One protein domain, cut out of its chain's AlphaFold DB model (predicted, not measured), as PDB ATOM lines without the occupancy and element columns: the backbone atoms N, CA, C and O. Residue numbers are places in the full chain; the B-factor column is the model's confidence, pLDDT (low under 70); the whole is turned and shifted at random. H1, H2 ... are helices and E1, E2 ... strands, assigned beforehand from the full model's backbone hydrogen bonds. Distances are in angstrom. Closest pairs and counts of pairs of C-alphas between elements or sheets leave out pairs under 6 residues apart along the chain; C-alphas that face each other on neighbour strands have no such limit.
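AT A GLANCE: This is residues 87 to 204 of the 232 residues of the protein "DUF2330 domain-containing protein" of Streptomyces sp. SID2131 (UniProt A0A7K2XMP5). A small slab of three long antiparallel strands, with E4 in the middle between E1 and E3, has the short strand pair E2 and E5 over one face and H2 over the other face towards one end. From this body a long tail leads away: residues 177 to 178 still pair with E3, and the chain then runs on to the small helix H3 at the far end, whose residues 199 to 204 stand free. The printed part has 118 residues, with three named helices and five named strands in the order H1 E1 E2 E3 H2 E4 E5 H3; the class is mixed, with 57 residues, under half, in named elements. The whole is extended, with a radius of gyration of the C-alphas of 21.2 A and spans of 66 by 41 by 25 A, the tail making the length.

IN THESE COORDINATES: The longest strand, E4, takes residues 148 to 157 and measures 28.8 A, from C-alpha 148 at (-15.011, -55.908, -43.039) to C-alpha 157 at (6.290, -38.360, -51.133). E1 is residues 101 to 109, 25.0 A, and E3 is residues 125 to 132, 20.2 A. E2 is residues 113 to 115 and E5 residues 167 to 171. H1 is residues 92 to 96, H2 residues 137 to 143, and H3 residues 195 to 204, 15.1 A, ending with C-alpha 204 at (-27.645, -3.660, -23.536).

HOW THE PARTS SIT: E4 is the inner strand of the larger sheet. E1 and E4 are antiparallel at 167 degrees, with N 103 and O 155 at 2.8 A. E4 and E3 are antiparallel at 169 degrees, with N 150 and O 130 at 2.9 A. E2 and E5 form a second antiparallel sheet at 143 degrees, with N 170 and O 114 at 2.8 A. The closest C-alphas of E2 and E4, those of Met 113 and Thr 151, are 6.4 A apart. Residues 88 to 89 pair antiparallel with residues 167 to 168 of E5. H2 is on the sheet E1 E4 E3 at a height over the sheet of 10.3 A, over E4, and runs across the strands, at 85 degrees to E4 on the local plane. H1 is not on that sheet, but only just, with 4 pairs of C-alphas within 10 A. H3 is not on it, with no pair within 10 A. In H2 every O i to N i+4 pair is within hydrogen-bond range; H3 has 4 of 6, and H1 has 0 of 1 but 2 of 2 O i to N i+3 pairs.

THE WHOLE: The two C-alphas farthest apart, those of Leu 93 and Pro 204, are 66.9 A apart. The printed part has no cut. The link E5 to H3, 23 residues, is long. Mean pLDDT of the printed part is 92.7; residues 201 to 203 are under 70.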
ATOM      1  N   LEU A  87      -1.184 -58.543 -49.987       94.81
ATOM      2  CA  LEU A  87      -1.756 -57.224 -50.242       94.81
ATOM      3  C   LEU A  87      -0.617 -56.258 -50.571       94.81
ATOM      4  O   LEU A  87       0.116 -55.823 -49.676       94.81
ATOM      5  N   VAL A  88      -0.481 -55.941 -51.856       95.06
ATOM      6  CA  VAL A  88       0.556 -55.048 -52.375       95.06
ATOM      7  C   VAL A  88      -0.081 -53.892 -53.129       95.06
ATOM      8  O   VAL A  88      -0.945 -54.104 -53.977       95.06
ATOM      9  N   TYR A  89       0.370 -52.676 -52.835       95.56
ATOM     10  CA  TYR A  89       0.062 -51.487 -53.616       95.56
ATOM     11  C   TYR A  89       1.340 -51.003 -54.327       95.56
ATOM     12  O   TYR A  89       2.282 -50.575 -53.647       95.56
ATOM     13  N   PRO A  90       1.417 -51.121 -55.668       93.38
ATOM     14  CA  PRO A  90       2.616 -50.767 -56.420       93.38
ATOM     15  C   PRO A  90       2.924 -49.267 -56.349       93.38
ATOM     16  O   PRO A  90       2.064 -48.439 -56.631       93.38
ATOM     17  N   MET A  91       4.164 -48.926 -56.006       95.31
ATOM     18  CA  MET A  91       4.669 -47.550 -55.913       95.31
ATOM     19  C   MET A  91       6.066 -47.374 -56.504       95.31
ATOM     20  O   MET A  91       6.457 -46.247 -56.797       95.31
ATOM     21  N   ARG A  92       6.823 -48.450 -56.747       93.25
ATOM     22  CA  ARG A  92       8.219 -48.363 -57.208       93.25
ATOM     23  C   ARG A  92       8.382 -47.546 -58.489       93.25
ATOM     24  O   ARG A  92       9.354 -46.810 -58.620       93.25
ATOM     25  N   LEU A  93       7.441 -47.653 -59.432       91.56
ATOM     26  CA  LEU A  93       7.484 -46.879 -60.681       91.56
ATOM     27  C   LEU A  93       7.249 -45.378 -60.456       91.56
ATOM     28  O   LEU A  93       7.790 -44.561 -61.202       91.56
ATOM     29  N   SER A  94       6.532 -45.004 -59.390       93.31
ATOM     30  CA  SER A  94       6.306 -43.608 -58.991       93.31
ATOM     31  C   SER A  94       7.606 -42.887 -58.628       93.31
ATOM     32  O   SER A  94       7.639 -41.660 -58.639       93.31
ATOM     33  N   ARG A  95       8.713 -43.623 -58.425       93.12
ATOM     34  CA  ARG A  95      10.069 -43.067 -58.309       93.12
ATOM     35  C   ARG A  95      10.451 -42.134 -59.457       93.12
ATOM     36  O   ARG A  95      11.264 -41.232 -59.294       93.12
ATOM     37  N   LEU A  96       9.907 -42.387 -60.644       92.00
ATOM     38  CA  LEU A  96      10.235 -41.635 -61.852       92.00
ATOM     39  C   LEU A  96       9.439 -40.333 -61.991       92.00
ATOM     40  O   LEU A  96       9.700 -39.584 -62.944       92.00
ATOM     41  N   ALA A  97       8.491 -40.075 -61.085       91.75
ATOM     42  CA  ALA A  97       7.722 -38.842 -61.049       91.75
ATOM     43  C   ALA A  97       8.646 -37.636 -60.836       91.75
ATOM     44  O   ALA A  97       9.603 -37.685 -60.069       91.75
ATOM     45  N   THR A  98       8.354 -36.539 -61.530       91.50
ATOM     46  CA  THR A  98       9.119 -35.285 -61.424       91.50
ATOM     47  C   THR A  98       8.499 -34.291 -60.447       91.50
ATOM     48  O   THR A  98       9.021 -33.193 -60.282       91.50
ATOM     49  N   THR A  99       7.365 -34.639 -59.836       95.38
ATOM     50  CA  THR A  99       6.627 -33.803 -58.885       95.38
ATOM     51  C   THR A  99       6.313 -34.601 -57.625       95.38
ATOM     52  O   THR A  99       6.120 -35.817 -57.736       95.38
ATOM     53  N   PRO A 100       6.180 -33.943 -56.457       97.00
ATOM     54  CA  PRO A 100       5.702 -34.587 -55.237       97.00
ATOM     55  C   PRO A 100       4.435 -35.412 -55.478       97.00
ATOM     56  O   PRO A 100       3.612 -35.050 -56.324       97.00
ATOM     57  N   GLN A 101       4.301 -36.525 -54.759       97.06
ATOM     58  CA  GLN A 101       3.128 -37.399 -54.832       97.06
ATOM     59  C   GLN A 101       2.414 -37.440 -53.481       97.06
ATOM     60  O   GLN A 101       3.057 -37.413 -52.433       97.06
ATOM     61  N   THR A 102       1.094 -37.586 -53.523       97.00
ATOM     62  CA  THR A 102       0.258 -37.858 -52.350       97.00
ATOM     63  C   THR A 102      -0.488 -39.158 -52.597       97.00
ATOM     64  O   THR A 102      -1.102 -39.344 -53.649       97.00
ATOM     65  N   LEU A 103      -0.422 -40.068 -51.632       97.31
ATOM     66  CA  LEU A 103      -1.104 -41.349 -51.654       97.31
ATOM     67  C   LEU A 103      -2.226 -41.334 -50.620       97.31
ATOM     68  O   LEU A 103      -1.956 -41.269 -49.428       97.31
ATOM     69  N   GLY A 104      -3.469 -41.462 -51.079       97.44
ATOM     70  CA  GLY A 104      -4.599 -41.862 -50.244       97.44
ATOM     71  C   GLY A 104      -4.933 -43.322 -50.524       97.44
ATOM     72  O   GLY A 104      -5.216 -43.680 -51.668       97.44
ATOM     73  N   LEU A 105      -4.897 -44.176 -49.502       97.19
ATOM     74  CA  LEU A 105      -5.153 -45.607 -49.647       97.19
ATOM     75  C   LEU A 105      -6.259 -46.054 -48.691       97.19
ATOM     76  O   LEU A 105      -6.151 -45.920 -47.475       97.19
ATOM     77  N   SER A 106      -7.319 -46.628 -49.258       96.69
ATOM     78  CA  SER A 106      -8.400 -47.284 -48.515       96.69
ATOM     79  C   SER A 106      -8.280 -48.796 -48.660       96.69
ATOM     80  O   SER A 106      -8.310 -49.325 -49.770       96.69
ATOM     81  N   VAL A 107      -8.156 -49.497 -47.538       97.06
ATOM     82  CA  VAL A 107      -7.945 -50.943 -47.484       97.06
ATOM     83  C   VAL A 107      -9.140 -51.603 -46.816       97.06
ATOM     84  O   VAL A 107      -9.465 -51.292 -45.672       97.06
ATOM     85  N   LEU A 108      -9.769 -52.533 -47.532       96.06
ATOM     86  CA  LEU A 108     -10.845 -53.387 -47.037       96.06
ATOM     87  C   LEU A 108     -10.295 -54.805 -46.850       96.06
ATOM     88  O   LEU A 108      -9.885 -55.438 -47.821       96.06
ATOM     89  N   ALA A 109     -10.255 -55.287 -45.608       96.00
ATOM     90  CA  ALA A 109      -9.728 -56.608 -45.260       96.00
ATOM     91  C   ALA A 109     -10.378 -57.155 -43.977       96.00
ATOM     92  O   ALA A 109     -11.117 -56.447 -43.299       96.00
ATOM     93  N   ASP A 110     -10.088 -58.403 -43.603       95.31
ATOM     94  CA  ASP A 110     -10.629 -58.999 -42.366       95.31
ATOM     95  C   ASP A 110     -10.105 -58.311 -41.084       95.31
ATOM     96  O   ASP A 110     -10.751 -58.359 -40.036       95.31
ATOM     97  N   HIS A 111      -8.943 -57.656 -41.170       96.94
ATOM     98  CA  HIS A 111      -8.256 -56.979 -40.066       96.94
ATOM     99  C   HIS A 111      -7.693 -55.630 -40.507       96.94
ATOM    100  O   HIS A 111      -7.555 -55.372 -41.703       96.94
ATOM    101  N   ARG A 112      -7.303 -54.794 -39.542       97.44
ATOM    102  CA  ARG A 112      -6.555 -53.560 -39.791       97.44
ATOM    103  C   ARG A 112      -5.241 -53.885 -40.498       97.44
ATOM    104  O   ARG A 112      -4.452 -54.713 -40.026       97.44
ATOM    105  N   MET A 113      -5.010 -53.205 -41.615       97.94
ATOM    106  CA  MET A 113      -3.838 -53.391 -42.465       97.94
ATOM    107  C   MET A 113      -3.045 -52.093 -42.560       97.94
ATOM    108  O   MET A 113      -3.609 -51.045 -42.851       97.94
ATOM    109  N   GLU A 114      -1.732 -52.171 -42.368       97.75
ATOM    110  CA  GLU A 114      -0.835 -51.017 -42.487       97.75
ATOM    111  C   GLU A 114       0.392 -51.345 -43.343       97.75
ATOM    112  O   GLU A 114       0.834 -52.503 -43.360       97.75
ATOM    113  N   PRO A 115       0.989 -50.349 -44.020       97.62
ATOM    114  CA  PRO A 115       2.262 -50.517 -44.695       97.62
ATOM    115  C   PRO A 115       3.358 -51.001 -43.744       97.62
ATOM    116  O   PRO A 115       3.457 -50.593 -42.584       97.62
ATOM    117  N   ARG A 116       4.231 -51.874 -44.246       97.12
ATOM    118  CA  ARG A 116       5.410 -52.344 -43.499       97.12
ATOM    119  C   ARG A 116       6.487 -51.271 -43.331       97.12
ATOM    120  O   ARG A 116       7.255 -51.349 -42.377       97.12
ATOM    121  N   SER A 117       6.558 -50.319 -44.258       96.94
ATOM    122  CA  SER A 117       7.611 -49.305 -44.358       96.94
ATOM    123  C   SER A 117       7.079 -48.046 -45.067       96.94
ATOM    124  O   SER A 117       6.138 -48.172 -45.858       96.94
ATOM    125  N   PRO A 118       7.690 -46.867 -44.841       97.06
ATOM    126  CA  PRO A 118       7.445 -45.647 -45.617       97.06
ATOM    127  C   PRO A 118       7.909 -45.690 -47.081       97.06
ATOM    128  O   PRO A 118       7.560 -44.791 -47.834       97.06
ATOM    129  N   ILE A 119       8.715 -46.679 -47.492       97.06
ATOM    130  CA  ILE A 119       9.216 -46.851 -48.877       97.06
ATOM    131  C   ILE A 119       9.805 -45.570 -49.506       97.06
ATOM    132  O   ILE A 119       9.587 -45.284 -50.676       97.06
ATOM    133  N   GLY A 120      10.515 -44.760 -48.714       96.50
ATOM    134  CA  GLY A 120      11.174 -43.531 -49.178       96.50
ATOM    135  C   GLY A 120      10.340 -42.245 -49.108       96.50
ATOM    136  O   GLY A 120      10.899 -41.175 -49.354       96.50
ATOM    137  N   GLY A 121       9.057 -42.324 -48.744       96.69
ATOM    138  CA  GLY A 121       8.217 -41.168 -48.413       96.69
ATOM    139  C   GLY A 121       8.201 -40.840 -46.921       96.69
ATOM    140  O   GLY A 121       8.949 -41.421 -46.125       96.69
ATOM    141  N   ASP A 122       7.299 -39.939 -46.543       97.94
ATOM    142  CA  ASP A 122       6.988 -39.662 -45.143       97.94
ATOM    143  C   ASP A 122       6.313 -40.870 -44.492       97.94
ATOM    144  O   ASP A 122       5.922 -41.832 -45.157       97.94
ATOM    145  N   ARG A 123       6.206 -40.879 -43.162       97.62
ATOM    146  CA  ARG A 123       5.576 -42.004 -42.466       97.62
ATOM    147  C   ARG A 123       4.092 -42.085 -42.871       97.62
ATOM    148  O   ARG A 123       3.417 -41.072 -42.774       97.62
ATOM    149  N   PRO A 124       3.565 -43.268 -43.243       97.19
ATOM    150  CA  PRO A 124       2.137 -43.422 -43.500       97.19
ATOM    151  C   PRO A 124       1.314 -43.078 -42.257       97.19
ATOM    152  O   PRO A 124       1.589 -43.593 -41.164       97.19
ATOM    153  N   GLU A 125       0.290 -42.256 -42.436       96.81
ATOM    154  CA  GLU A 125      -0.604 -41.799 -41.378       96.81
ATOM    155  C   GLU A 125      -1.978 -42.433 -41.560       96.81
ATOM    156  O   GLU A 125      -2.595 -42.336 -42.613       96.81
ATOM    157  N   VAL A 126      -2.468 -43.124 -40.532       97.56
ATOM    158  CA  VAL A 126      -3.822 -43.684 -40.549       97.56
ATOM    159  C   VAL A 126      -4.784 -42.575 -40.154       97.56
ATOM    160  O   VAL A 126      -4.683 -42.071 -39.042       97.56
ATOM    161  N   THR A 127      -5.737 -42.239 -41.019       96.81
ATOM    162  CA  THR A 127      -6.787 -41.238 -40.753       96.81
ATOM    163  C   THR A 127      -8.082 -41.898 -40.269       96.81
ATOM    164  O   THR A 127      -8.862 -41.313 -39.511       96.81
ATOM    165  N   PHE A 128      -8.290 -43.174 -40.610       97.56
ATOM    166  CA  PHE A 128      -9.422 -43.971 -40.139       97.56
ATOM    167  C   PHE A 128      -9.068 -45.458 -40.009       97.56
ATOM    168  O   PHE A 128      -8.445 -46.043 -40.888       97.56
ATOM    169  N   ALA A 129      -9.525 -46.100 -38.937       97.88
ATOM    170  CA  ALA A 129      -9.522 -47.549 -38.772       97.88
ATOM    171  C   ALA A 129     -10.781 -47.979 -38.015       97.88
ATOM    172  O   ALA A 129     -11.011 -47.561 -36.876       97.88
ATOM    173  N   GLY A 130     -11.601 -48.824 -38.630       97.44
ATOM    174  CA  GLY A 130     -12.849 -49.261 -38.025       97.44
ATOM    175  C   GLY A 130     -13.444 -50.486 -38.697       97.44
ATOM    176  O   GLY A 130     -13.311 -50.693 -39.903       97.44
ATOM    177  N   ARG A 131     -14.141 -51.293 -37.896       96.88
ATOM    178  CA  ARG A 131     -14.924 -52.429 -38.381       96.88
ATOM    179  C   ARG A 131     -16.294 -51.953 -38.856       96.88
ATOM    180  O   ARG A 131     -16.994 -51.239 -38.141       96.88
ATOM    181  N   ILE A 132     -16.671 -52.375 -40.053       95.75
ATOM    182  CA  ILE A 132     -17.974 -52.143 -40.666       95.75
ATOM    183  C   ILE A 132     -18.742 -53.457 -40.563       95.75
ATOM    184  O   ILE A 132     -18.475 -54.394 -41.310       95.75
ATOM    185  N   GLU A 133     -19.673 -53.542 -39.610       95.31
ATOM    186  CA  GLU A 133     -20.422 -54.784 -39.355       95.31
ATOM    187  C   GLU A 133     -21.417 -55.120 -40.470       95.31
ATOM    188  O   GLU A 133     -21.682 -56.288 -40.735       95.31
ATOM    189  N   ARG A 134     -21.980 -54.095 -41.115       95.06
ATOM    190  CA  ARG A 134     -22.930 -54.236 -42.222       95.06
ATOM    191  C   ARG A 134     -22.525 -53.279 -43.343       95.06
ATOM    192  O   ARG A 134     -22.880 -52.104 -43.269       95.06
ATOM    193  N   PRO A 135     -21.716 -53.729 -44.319       94.69
ATOM    194  CA  PRO A 135     -21.353 -52.904 -45.464       94.69
ATOM    195  C   PRO A 135     -22.584 -52.499 -46.274       94.69
ATOM    196  O   PRO A 135     -23.463 -53.315 -46.536       94.69
ATOM    197  N   GLU A 136     -22.616 -51.246 -46.720       93.69
ATOM    198  CA  GLU A 136     -23.675 -50.700 -47.572       93.69
ATOM    199  C   GLU A 136     -23.056 -49.879 -48.720       93.69
ATOM    200  O   GLU A 136     -21.885 -49.480 -48.670       93.69
ATOM    201  N   GLY A 137     -23.828 -49.644 -49.784       92.62
ATOM    202  CA  GLY A 137     -23.426 -48.797 -50.913       92.62
ATOM    203  C   GLY A 137     -22.109 -49.221 -51.578       92.62
ATOM    204  O   GLY A 137     -21.916 -50.385 -51.928       92.62
ATOM    205  N   ALA A 138     -21.196 -48.261 -51.760       88.94
ATOM    206  CA  ALA A 138     -19.915 -48.481 -52.438       88.94
ATOM    207  C   ALA A 138     -19.011 -49.493 -51.713       88.94
ATOM    208  O   ALA A 138     -18.298 -50.253 -52.365       88.94
ATOM    209  N   VAL A 139     -19.067 -49.550 -50.378       91.06
ATOM    210  CA  VAL A 139     -18.280 -50.521 -49.604       91.06
ATOM    211  C   VAL A 139     -18.809 -51.931 -49.846       91.06
ATOM    212  O   VAL A 139     -18.017 -52.833 -50.104       91.06
ATOM    213  N   ALA A 140     -20.133 -52.120 -49.856       93.12
ATOM    214  CA  ALA A 140     -20.737 -53.415 -50.174       93.12
ATOM    215  C   ALA A 140     -20.422 -53.877 -51.607       93.12
ATOM    216  O   ALA A 140     -20.165 -55.055 -51.838       93.12
ATOM    217  N   ALA A 141     -20.358 -52.948 -52.569       91.38
ATOM    218  CA  ALA A 141     -19.975 -53.252 -53.951       91.38
ATOM    219  C   ALA A 141     -18.525 -53.769 -54.097       91.38
ATOM    220  O   ALA A 141     -18.188 -54.400 -55.107       91.38
ATOM    221  N   LEU A 142     -17.666 -53.504 -53.103       90.81
ATOM    222  CA  LEU A 142     -16.266 -53.935 -53.067       90.81
ATOM    223  C   LEU A 142     -16.036 -55.145 -52.149       90.81
ATOM    224  O   LEU A 142     -15.352 -56.081 -52.555       90.81
ATOM    225  N   ALA A 143     -16.591 -55.132 -50.936       90.38
ATOM    226  CA  ALA A 143     -16.342 -56.133 -49.893       90.38
ATOM    227  C   ALA A 143     -17.427 -57.220 -49.780       90.38
ATOM    228  O   ALA A 143     -17.228 -58.212 -49.077       90.38
ATOM    229  N   GLY A 144     -18.561 -57.058 -50.465       92.00
ATOM    230  CA  GLY A 144     -19.743 -57.893 -50.267       92.00
ATOM    231  C   GLY A 144     -20.521 -57.508 -49.007       92.00
ATOM    232  O   GLY A 144     -20.464 -56.373 -48.541       92.00
ATOM    233  N   ASP A 145     -21.269 -58.461 -48.463       93.00
ATOM    234  CA  ASP A 145     -22.188 -58.293 -47.330       93.00
ATOM    235  C   ASP A 145     -21.585 -58.680 -45.967       93.00
ATOM    236  O   ASP A 145     -22.190 -58.435 -44.921       93.00
ATOM    237  N   ARG A 146     -20.389 -59.276 -45.958       93.44
ATOM    238  CA  ARG A 146     -19.717 -59.711 -44.728       93.44
ATOM    239  C   ARG A 146     -19.089 -58.533 -43.977       93.44
ATOM    240  O   ARG A 146     -18.598 -57.603 -44.617       93.44
ATOM    241  N   PRO A 147     -18.998 -58.603 -42.635       95.56
ATOM    242  CA  PRO A 147     -18.232 -57.635 -41.863       95.56
ATOM    243  C   PRO A 147     -16.805 -57.483 -42.394       95.56
ATOM    244  O   PRO A 147     -16.134 -58.482 -42.660       95.56
ATOM    245  N   VAL A 148     -16.336 -56.243 -42.501       97.00
ATOM    246  CA  VAL A 148     -15.011 -55.908 -43.039       97.00
ATOM    247  C   VAL A 148     -14.351 -54.833 -42.187       97.00
ATOM    248  O   VAL A 148     -15.024 -53.981 -41.609       97.00
ATOM    249  N   HIS A 149     -13.030 -54.858 -42.088       97.44
ATOM    250  CA  HIS A 149     -12.257 -53.773 -41.507       97.44
ATOM    251  C   HIS A 149     -11.848 -52.793 -42.609       97.44
ATOM    252  O   HIS A 149     -11.260 -53.194 -43.614       97.44
ATOM    253  N   LEU A 150     -12.156 -51.513 -42.410       97.56
ATOM    254  CA  LEU A 150     -11.692 -50.424 -43.260       97.56
ATOM    255  C   LEU A 150     -10.528 -49.719 -42.568       97.56
ATOM    256  O   LEU A 150     -10.671 -49.232 -41.445       97.56
ATOM    257  N   THR A 151      -9.393 -49.635 -43.252       98.25
ATOM    258  CA  THR A 151      -8.267 -48.779 -42.872       98.25
ATOM    259  C   THR A 151      -8.038 -47.754 -43.972       98.25
ATOM    260  O   THR A 151      -7.860 -48.131 -45.127       98.25
ATOM    261  N   VAL A 152      -8.063 -46.472 -43.626       97.94
ATOM    262  CA  VAL A 152      -7.733 -45.363 -44.524       97.94
ATOM    263  C   VAL A 152      -6.434 -44.751 -44.044       97.94
ATOM    264  O   VAL A 152      -6.284 -44.460 -42.853       97.94
ATOM    265  N   LEU A 153      -5.498 -44.593 -44.970       97.44
ATOM    266  CA  LEU A 153      -4.218 -43.964 -44.713       97.44
ATOM    267  C   LEU A 153      -3.877 -42.941 -45.784       97.44
ATOM    268  O   LEU A 153      -4.288 -43.071 -46.939       97.44
ATOM    269  N   GLU A 154      -3.083 -41.968 -45.374       97.81
ATOM    270  CA  GLU A 154      -2.497 -40.949 -46.222       97.81
ATOM    271  C   GLU A 154      -0.977 -40.983 -46.078       97.81
ATOM    272  O   GLU A 154      -0.429 -41.351 -45.034       97.81
ATOM    273  N   GLN A 155      -0.277 -40.668 -47.160       98.25
ATOM    274  CA  GLN A 155       1.171 -40.574 -47.160       98.25
ATOM    275  C   GLN A 155       1.646 -39.603 -48.233       98.25
ATOM    276  O   GLN A 155       1.174 -39.633 -49.372       98.25
ATOM    277  N   GLU A 156       2.638 -38.791 -47.891       98.19
ATOM    278  CA  GLU A 156       3.289 -37.886 -48.828       98.19
ATOM    279  C   GLU A 156       4.654 -38.415 -49.275       98.19
ATOM    280  O   GLU A 156       5.396 -39.070 -48.537       98.19
ATOM    281  N   PHE A 157       4.995 -38.101 -50.521       98.12
ATOM    282  CA  PHE A 157       6.290 -38.360 -51.133       98.12
ATOM    283  C   PHE A 157       6.834 -37.050 -51.712       98.12
ATOM    284  O   PHE A 157       6.734 -36.826 -52.926       98.12
ATOM    285  N   PRO A 158       7.424 -36.173 -50.877       97.75
ATOM    286  CA  PRO A 158       8.015 -34.915 -51.341       97.75
ATOM    287  C   PRO A 158       9.179 -35.127 -52.321       97.75
ATOM    288  O   PRO A 158       9.428 -34.294 -53.189       97.75
ATOM    289  N   HIS A 159       9.861 -36.268 -52.185       97.38
ATOM    290  CA  HIS A 159      11.025 -36.687 -52.966       97.38
ATOM    291  C   HIS A 159      10.776 -38.066 -53.599       97.38
ATOM    292  O   HIS A 159      11.266 -39.075 -53.076       97.38
ATOM    293  N   PRO A 160       9.982 -38.154 -54.685       95.94
ATOM    294  CA  PRO A 160       9.614 -39.430 -55.297       95.94
ATOM    295  C   PRO A 160      10.825 -40.281 -55.685       95.94
ATOM    296  O   PRO A 160      10.789 -41.498 -55.549       95.94
ATOM    297  N   GLU A 161      11.944 -39.675 -56.078       95.31
ATOM    298  CA  GLU A 161      13.179 -40.368 -56.449       95.31
ATOM    299  C   GLU A 161      13.765 -41.250 -55.332       95.31
ATOM    300  O   GLU A 161      14.594 -42.121 -55.605       95.31
ATOM    301  N   ARG A 162      13.337 -41.045 -54.079       96.69
ATOM    302  CA  ARG A 162      13.717 -41.866 -52.923       96.69
ATOM    303  C   ARG A 162      12.900 -43.146 -52.801       96.69
ATOM    304  O   ARG A 162      13.301 -44.012 -52.028       96.69
ATOM    305  N   ILE A 163      11.810 -43.288 -53.558       96.69
ATOM    306  CA  ILE A 163      10.974 -44.485 -53.529       96.69
ATOM    307  C   ILE A 163      11.796 -45.699 -53.960       96.69
ATOM    308  O   ILE A 163      12.413 -45.718 -55.034       96.69
ATOM    309  N   ASP A 164      11.826 -46.710 -53.099       94.81
ATOM    310  CA  ASP A 164      12.699 -47.877 -53.220       94.81
ATOM    311  C   ASP A 164      11.951 -49.217 -53.204       94.81
ATOM    312  O   ASP A 164      12.551 -50.250 -53.528       94.81
ATOM    313  N   ASP A 165      10.649 -49.220 -52.902       95.81
ATOM    314  CA  ASP A 165       9.817 -50.421 -52.869       95.81
ATOM    315  C   ASP A 165       8.328 -50.150 -53.125       95.81
ATOM    316  O   ASP A 165       7.900 -49.016 -53.316       95.81
ATOM    317  N   ASP A 166       7.548 -51.227 -53.165       96.38
ATOM    318  CA  ASP A 166       6.089 -51.207 -53.179       96.38
ATOM    319  C   ASP A 166       5.535 -51.344 -51.760       96.38
ATOM    320  O   ASP A 166       6.135 -51.994 -50.893       96.38
ATOM    321  N   HIS A 167       4.347 -50.794 -51.510       97.75
ATOM    322  CA  HIS A 167       3.703 -50.983 -50.218       97.75
ATOM    323  C   HIS A 167       3.222 -52.417 -50.073       97.75
ATOM    324  O   HIS A 167       2.216 -52.813 -50.653       97.75
ATOM    325  N   ARG A 168       3.900 -53.180 -49.220       97.19
ATOM    326  CA  ARG A 168       3.385 -54.444 -48.694       97.19
ATOM    327  C   ARG A 168       2.644 -54.174 -47.402       97.19
ATOM    328  O   ARG A 168       3.228 -53.640 -46.453       97.19
ATOM    329  N   LEU A 169       1.378 -54.558 -47.359       97.81
ATOM    330  CA  LEU A 169       0.560 -54.399 -46.170       97.81
ATOM    331  C   LEU A 169       0.786 -55.563 -45.203       97.81
ATOM    332  O   LEU A 169       1.126 -56.689 -45.582       97.81
ATOM    333  N   ARG A 170       0.630 -55.280 -43.915       97.44
ATOM    334  CA  ARG A 170       0.647 -56.276 -42.848       97.44
ATOM    335  C   ARG A 170      -0.528 -56.059 -41.917       97.44
ATOM    336  O   ARG A 170      -0.931 -54.926 -41.664       97.44
ATOM    337  N   ARG A 171      -0.996 -57.158 -41.338       97.62
ATOM    338  CA  ARG A 171      -1.948 -57.120 -40.236       97.62
ATOM    339  C   ARG A 171      -1.320 -56.443 -39.016       97.62
ATOM    340  O   ARG A 171      -0.169 -56.724 -38.664       97.62
ATOM    341  N   VAL A 172      -2.104 -55.605 -38.353       97.25
ATOM    342  CA  VAL A 172      -1.808 -55.032 -37.034       97.25
ATOM    343  C   VAL A 172      -2.969 -55.308 -36.071       97.25
ATOM    344  O   VAL A 172      -3.921 -56.001 -36.425       97.25
ATOM    345  N   ALA A 173      -2.877 -54.835 -34.825       97.31
ATOM    346  CA  ALA A 173      -3.992 -54.934 -33.885       97.31
ATOM    347  C   ALA A 173      -5.175 -54.081 -34.370       97.31
ATOM    348  O   ALA A 173      -4.971 -52.943 -34.789       97.31
ATOM    349  N   ASP A 174      -6.401 -54.594 -34.251       96.94
ATOM    350  CA  ASP A 174      -7.636 -53.955 -34.744       96.94
ATOM    351  C   ASP A 174      -8.100 -52.761 -33.880       96.94
ATOM    352  O   ASP A 174      -9.295 -52.538 -33.689       96.94
ATOM    353  N   ALA A 175      -7.161 -51.990 -33.324       95.12
ATOM    354  CA  ALA A 175      -7.466 -50.803 -32.539       95.12
ATOM    355  C   ALA A 175      -8.201 -49.777 -33.420       95.12
ATOM    356  O   ALA A 175      -7.684 -49.428 -34.490       95.12
ATOM    357  N   PRO A 176      -9.381 -49.284 -33.003       95.75
ATOM    358  CA  PRO A 176     -10.108 -48.292 -33.773       95.75
ATOM    359  C   PRO A 176      -9.366 -46.956 -33.752       95.75
ATOM    360  O   PRO A 176      -8.735 -46.589 -32.760       95.75
ATOM    361  N   TYR A 177      -9.462 -46.217 -34.849       96.19
ATOM    362  CA  TYR A 177      -8.921 -44.870 -34.963       96.19
ATOM    363  C   TYR A 177      -9.830 -44.021 -35.846       96.19
ATOM    364  O   TYR A 177     -10.372 -44.498 -36.841       96.19
ATOM    365  N   ARG A 178     -10.001 -42.752 -35.489       95.56
ATOM    366  CA  ARG A 178     -10.729 -41.789 -36.306       95.56
ATOM    367  C   ARG A 178     -10.137 -40.417 -36.077       95.56
ATOM    368  O   ARG A 178     -10.189 -39.908 -34.960       95.56
ATOM    369  N   GLU A 179      -9.615 -39.830 -37.138       92.25
ATOM    370  CA  GLU A 179      -9.202 -38.443 -37.115       92.25
ATOM    371  C   GLU A 179     -10.419 -37.528 -36.913       92.25
ATOM    372  O   GLU A 179     -11.495 -37.731 -37.489       92.25
ATOM    373  N   VAL A 180     -10.253 -36.528 -36.048       89.75
ATOM    374  CA  VAL A 180     -11.268 -35.515 -35.764       89.75
ATOM    375  C   VAL A 180     -10.676 -34.157 -36.106       89.75
ATOM    376  O   VAL A 180      -9.841 -33.633 -35.375       89.75
ATOM    377  N   VAL A 181     -11.133 -33.589 -37.220       87.38
ATOM    378  CA  VAL A 181     -10.723 -32.259 -37.678       87.38
ATOM    379  C   VAL A 181     -11.744 -31.231 -37.195       87.38
ATOM    380  O   VAL A 181     -12.918 -31.284 -37.564       87.38
ATOM    381  N   TYR A 182     -11.301 -30.280 -36.373       85.62
ATOM    382  CA  TYR A 182     -12.121 -29.149 -35.942       85.62
ATOM    383  C   TYR A 182     -11.986 -28.006 -36.948       85.62
ATOM    384  O   TYR A 182     -10.882 -27.579 -37.276       85.62
ATOM    385  N   THR A 183     -13.112 -27.509 -37.462       86.06
ATOM    386  CA  THR A 183     -13.145 -26.316 -38.317       86.06
ATOM    387  C   THR A 183     -13.998 -25.253 -37.651       86.06
ATOM    388  O   THR A 183     -15.228 -25.302 -37.715       86.06
ATOM    389  N   ASP A 184     -13.346 -24.270 -37.044       84.81
ATOM    390  CA  ASP A 184     -14.038 -23.123 -36.475       84.81
ATOM    391  C   ASP A 184     -14.448 -22.162 -37.592       84.81
ATOM    392  O   ASP A 184     -13.631 -21.708 -38.396       84.81
ATOM    393  N   ARG A 185     -15.743 -21.841 -37.658       83.44
ATOM    394  CA  ARG A 185     -16.273 -20.829 -38.576       83.44
ATOM    395  C   ARG A 185     -16.959 -19.733 -37.788       83.44
ATOM    396  O   ARG A 185     -17.825 -19.999 -36.956       83.44
ATOM    397  N   LEU A 186     -16.605 -18.488 -38.094       86.62
ATOM    398  CA  LEU A 186     -17.287 -17.334 -37.529       86.62
ATOM    399  C   LEU A 186     -18.727 -17.298 -38.051       86.62
ATOM    400  O   LEU A 186     -18.962 -17.115 -39.245       86.62
ATOM    401  N   LEU A 187     -19.695 -17.469 -37.151       87.06
ATOM    402  CA  LEU A 187     -21.106 -17.335 -37.497       87.06
ATOM    403  C   LEU A 187     -21.399 -15.877 -37.848       87.06
ATOM    404  O   LEU A 187     -21.157 -14.979 -37.038       87.06
ATOM    405  N   THR A 188     -21.937 -15.650 -39.043       89.38
ATOM    406  CA  THR A 188     -22.300 -14.320 -39.534       89.38
ATOM    407  C   THR A 188     -23.772 -14.256 -39.935       89.38
ATOM    408  O   THR A 188     -24.380 -15.255 -40.307       89.38
ATOM    409  N   VAL A 189     -24.351 -13.061 -39.839       84.38
ATOM    410  CA  VAL A 189     -25.708 -12.712 -40.277       84.38
ATOM    411  C   VAL A 189     -25.658 -11.509 -41.216       84.38
ATOM    412  O   VAL A 189     -24.681 -10.760 -41.222       84.38
ATOM    413  N   ALA A 190     -26.705 -11.336 -42.032       74.88
ATOM    414  CA  ALA A 190     -26.905 -10.172 -42.905       74.88
ATOM    415  C   ALA A 190     -25.663  -9.763 -43.731       74.88
ATOM    416  O   ALA A 190     -25.276  -8.599 -43.750       74.88
ATOM    417  N   GLY A 191     -25.025 -10.723 -44.409       73.12
ATOM    418  CA  GLY A 191     -23.922 -10.433 -45.334       73.12
ATOM    419  C   GLY A 191     -22.546 -10.238 -44.687       73.12
ATOM    420  O   GLY A 191     -21.673  -9.654 -45.319       73.12
ATOM    421  N   GLY A 192     -22.330 -10.730 -43.460       83.31
ATOM    422  CA  GLY A 192     -20.987 -10.815 -42.866       83.31
ATOM    423  C   GLY A 192     -20.857 -10.274 -41.444       83.31
ATOM    424  O   GLY A 192     -19.754 -10.271 -40.908       83.31
ATOM    425  N   VAL A 193     -21.949  -9.842 -40.808       82.81
ATOM    426  CA  VAL A 193     -21.918  -9.330 -39.431       82.81
ATOM    427  C   VAL A 193     -21.772 -10.499 -38.456       82.81
ATOM    428  O   VAL A 193     -22.661 -11.349 -38.415       82.81
ATOM    429  N   PRO A 194     -20.703 -10.573 -37.648       89.38
ATOM    430  CA  PRO A 194     -20.543 -11.648 -36.676       89.38
ATOM    431  C   PRO A 194     -21.692 -11.695 -35.662       89.38
ATOM    432  O   PRO A 194     -22.026 -10.685 -35.044       89.38
ATOM    433  N   VAL A 195     -22.270 -12.877 -35.442       87.06
ATOM    434  CA  VAL A 195     -23.440 -13.075 -34.562       87.06
ATOM    435  C   VAL A 195     -23.177 -12.600 -33.131       87.06
ATOM    436  O   VAL A 195     -24.079 -12.079 -32.475       87.06
ATOM    437  N   TRP A 196     -21.939 -12.715 -32.648       86.31
ATOM    438  CA  TRP A 196     -21.579 -12.275 -31.301       86.31
ATOM    439  C   TRP A 196     -21.801 -10.768 -31.087       86.31
ATOM    440  O   TRP A 196     -22.117 -10.369 -29.971       86.31
ATOM    441  N   LEU A 197     -21.739  -9.933 -32.136       81.69
ATOM    442  CA  LEU A 197     -22.057  -8.502 -32.030       81.69
ATOM    443  C   LEU A 197     -23.530  -8.263 -31.681       81.69
ATOM    444  O   LEU A 197     -23.838  -7.308 -30.971       81.69
ATOM    445  N   LEU A 198     -24.443  -9.135 -32.120       77.19
ATOM    446  CA  LEU A 198     -25.850  -9.069 -31.718       77.19
ATOM    447  C   LEU A 198     -26.042  -9.505 -30.267       77.19
ATOM    448  O   LEU A 198     -26.844  -8.906 -29.556       77.19
ATOM    449  N   ALA A 199     -25.301 -10.515 -29.811       75.19
ATOM    450  CA  ALA A 199     -25.361 -10.958 -28.420       75.19
ATOM    451  C   ALA A 199     -24.802  -9.888 -27.462       75.19
ATOM    452  O   ALA A 199     -25.425  -9.581 -26.446       75.19
ATOM    453  N   VAL A 200     -23.669  -9.273 -27.818       78.00
ATOM    454  CA  VAL A 200     -23.014  -8.234 -27.008       78.00
ATOM    455  C   VAL A 200     -23.740  -6.887 -27.106       78.00
ATOM    456  O   VAL A 200     -23.862  -6.197 -26.101       78.00
ATOM    457  N   GLY A 201     -24.251  -6.504 -28.282       66.88
ATOM    458  CA  GLY A 201     -24.921  -5.215 -28.497       66.88
ATOM    459  C   GLY A 201     -26.432  -5.222 -28.237       66.88
ATOM    460  O   GLY A 201     -26.983  -4.240 -27.739       66.88
ATOM    461  N   GLY A 202     -27.119  -6.328 -28.533       66.94
ATOM    462  CA  GLY A 202     -28.576  -6.442 -28.419       66.94
ATOM    463  C   GLY A 202     -29.073  -6.482 -26.974       66.94
ATOM    464  O   GLY A 202     -30.073  -5.839 -26.655       66.94
ATOM    465  N   GLY A 203     -28.352  -7.165 -26.079       69.50
ATOM    466  CA  GLY A 203     -28.687  -7.217 -24.651       69.50
ATOM    467  C   GLY A 203     -28.740  -5.827 -23.994       69.50
ATOM    468  O   GLY A 203     -29.790  -5.449 -23.466       69.50
ATOM    469  N   PRO A 204     -27.665  -5.021 -24.073       73.44
ATOM    470  CA  PRO A 204     -27.645  -3.660 -23.536       73.44
ATOM    471  C   PRO A 204     -28.709  -2.740 -24.150       73.44
ATOM    472  O   PRO A 204     -29.340  -1.968 -23.426       73.44
TER     473      PRO A 204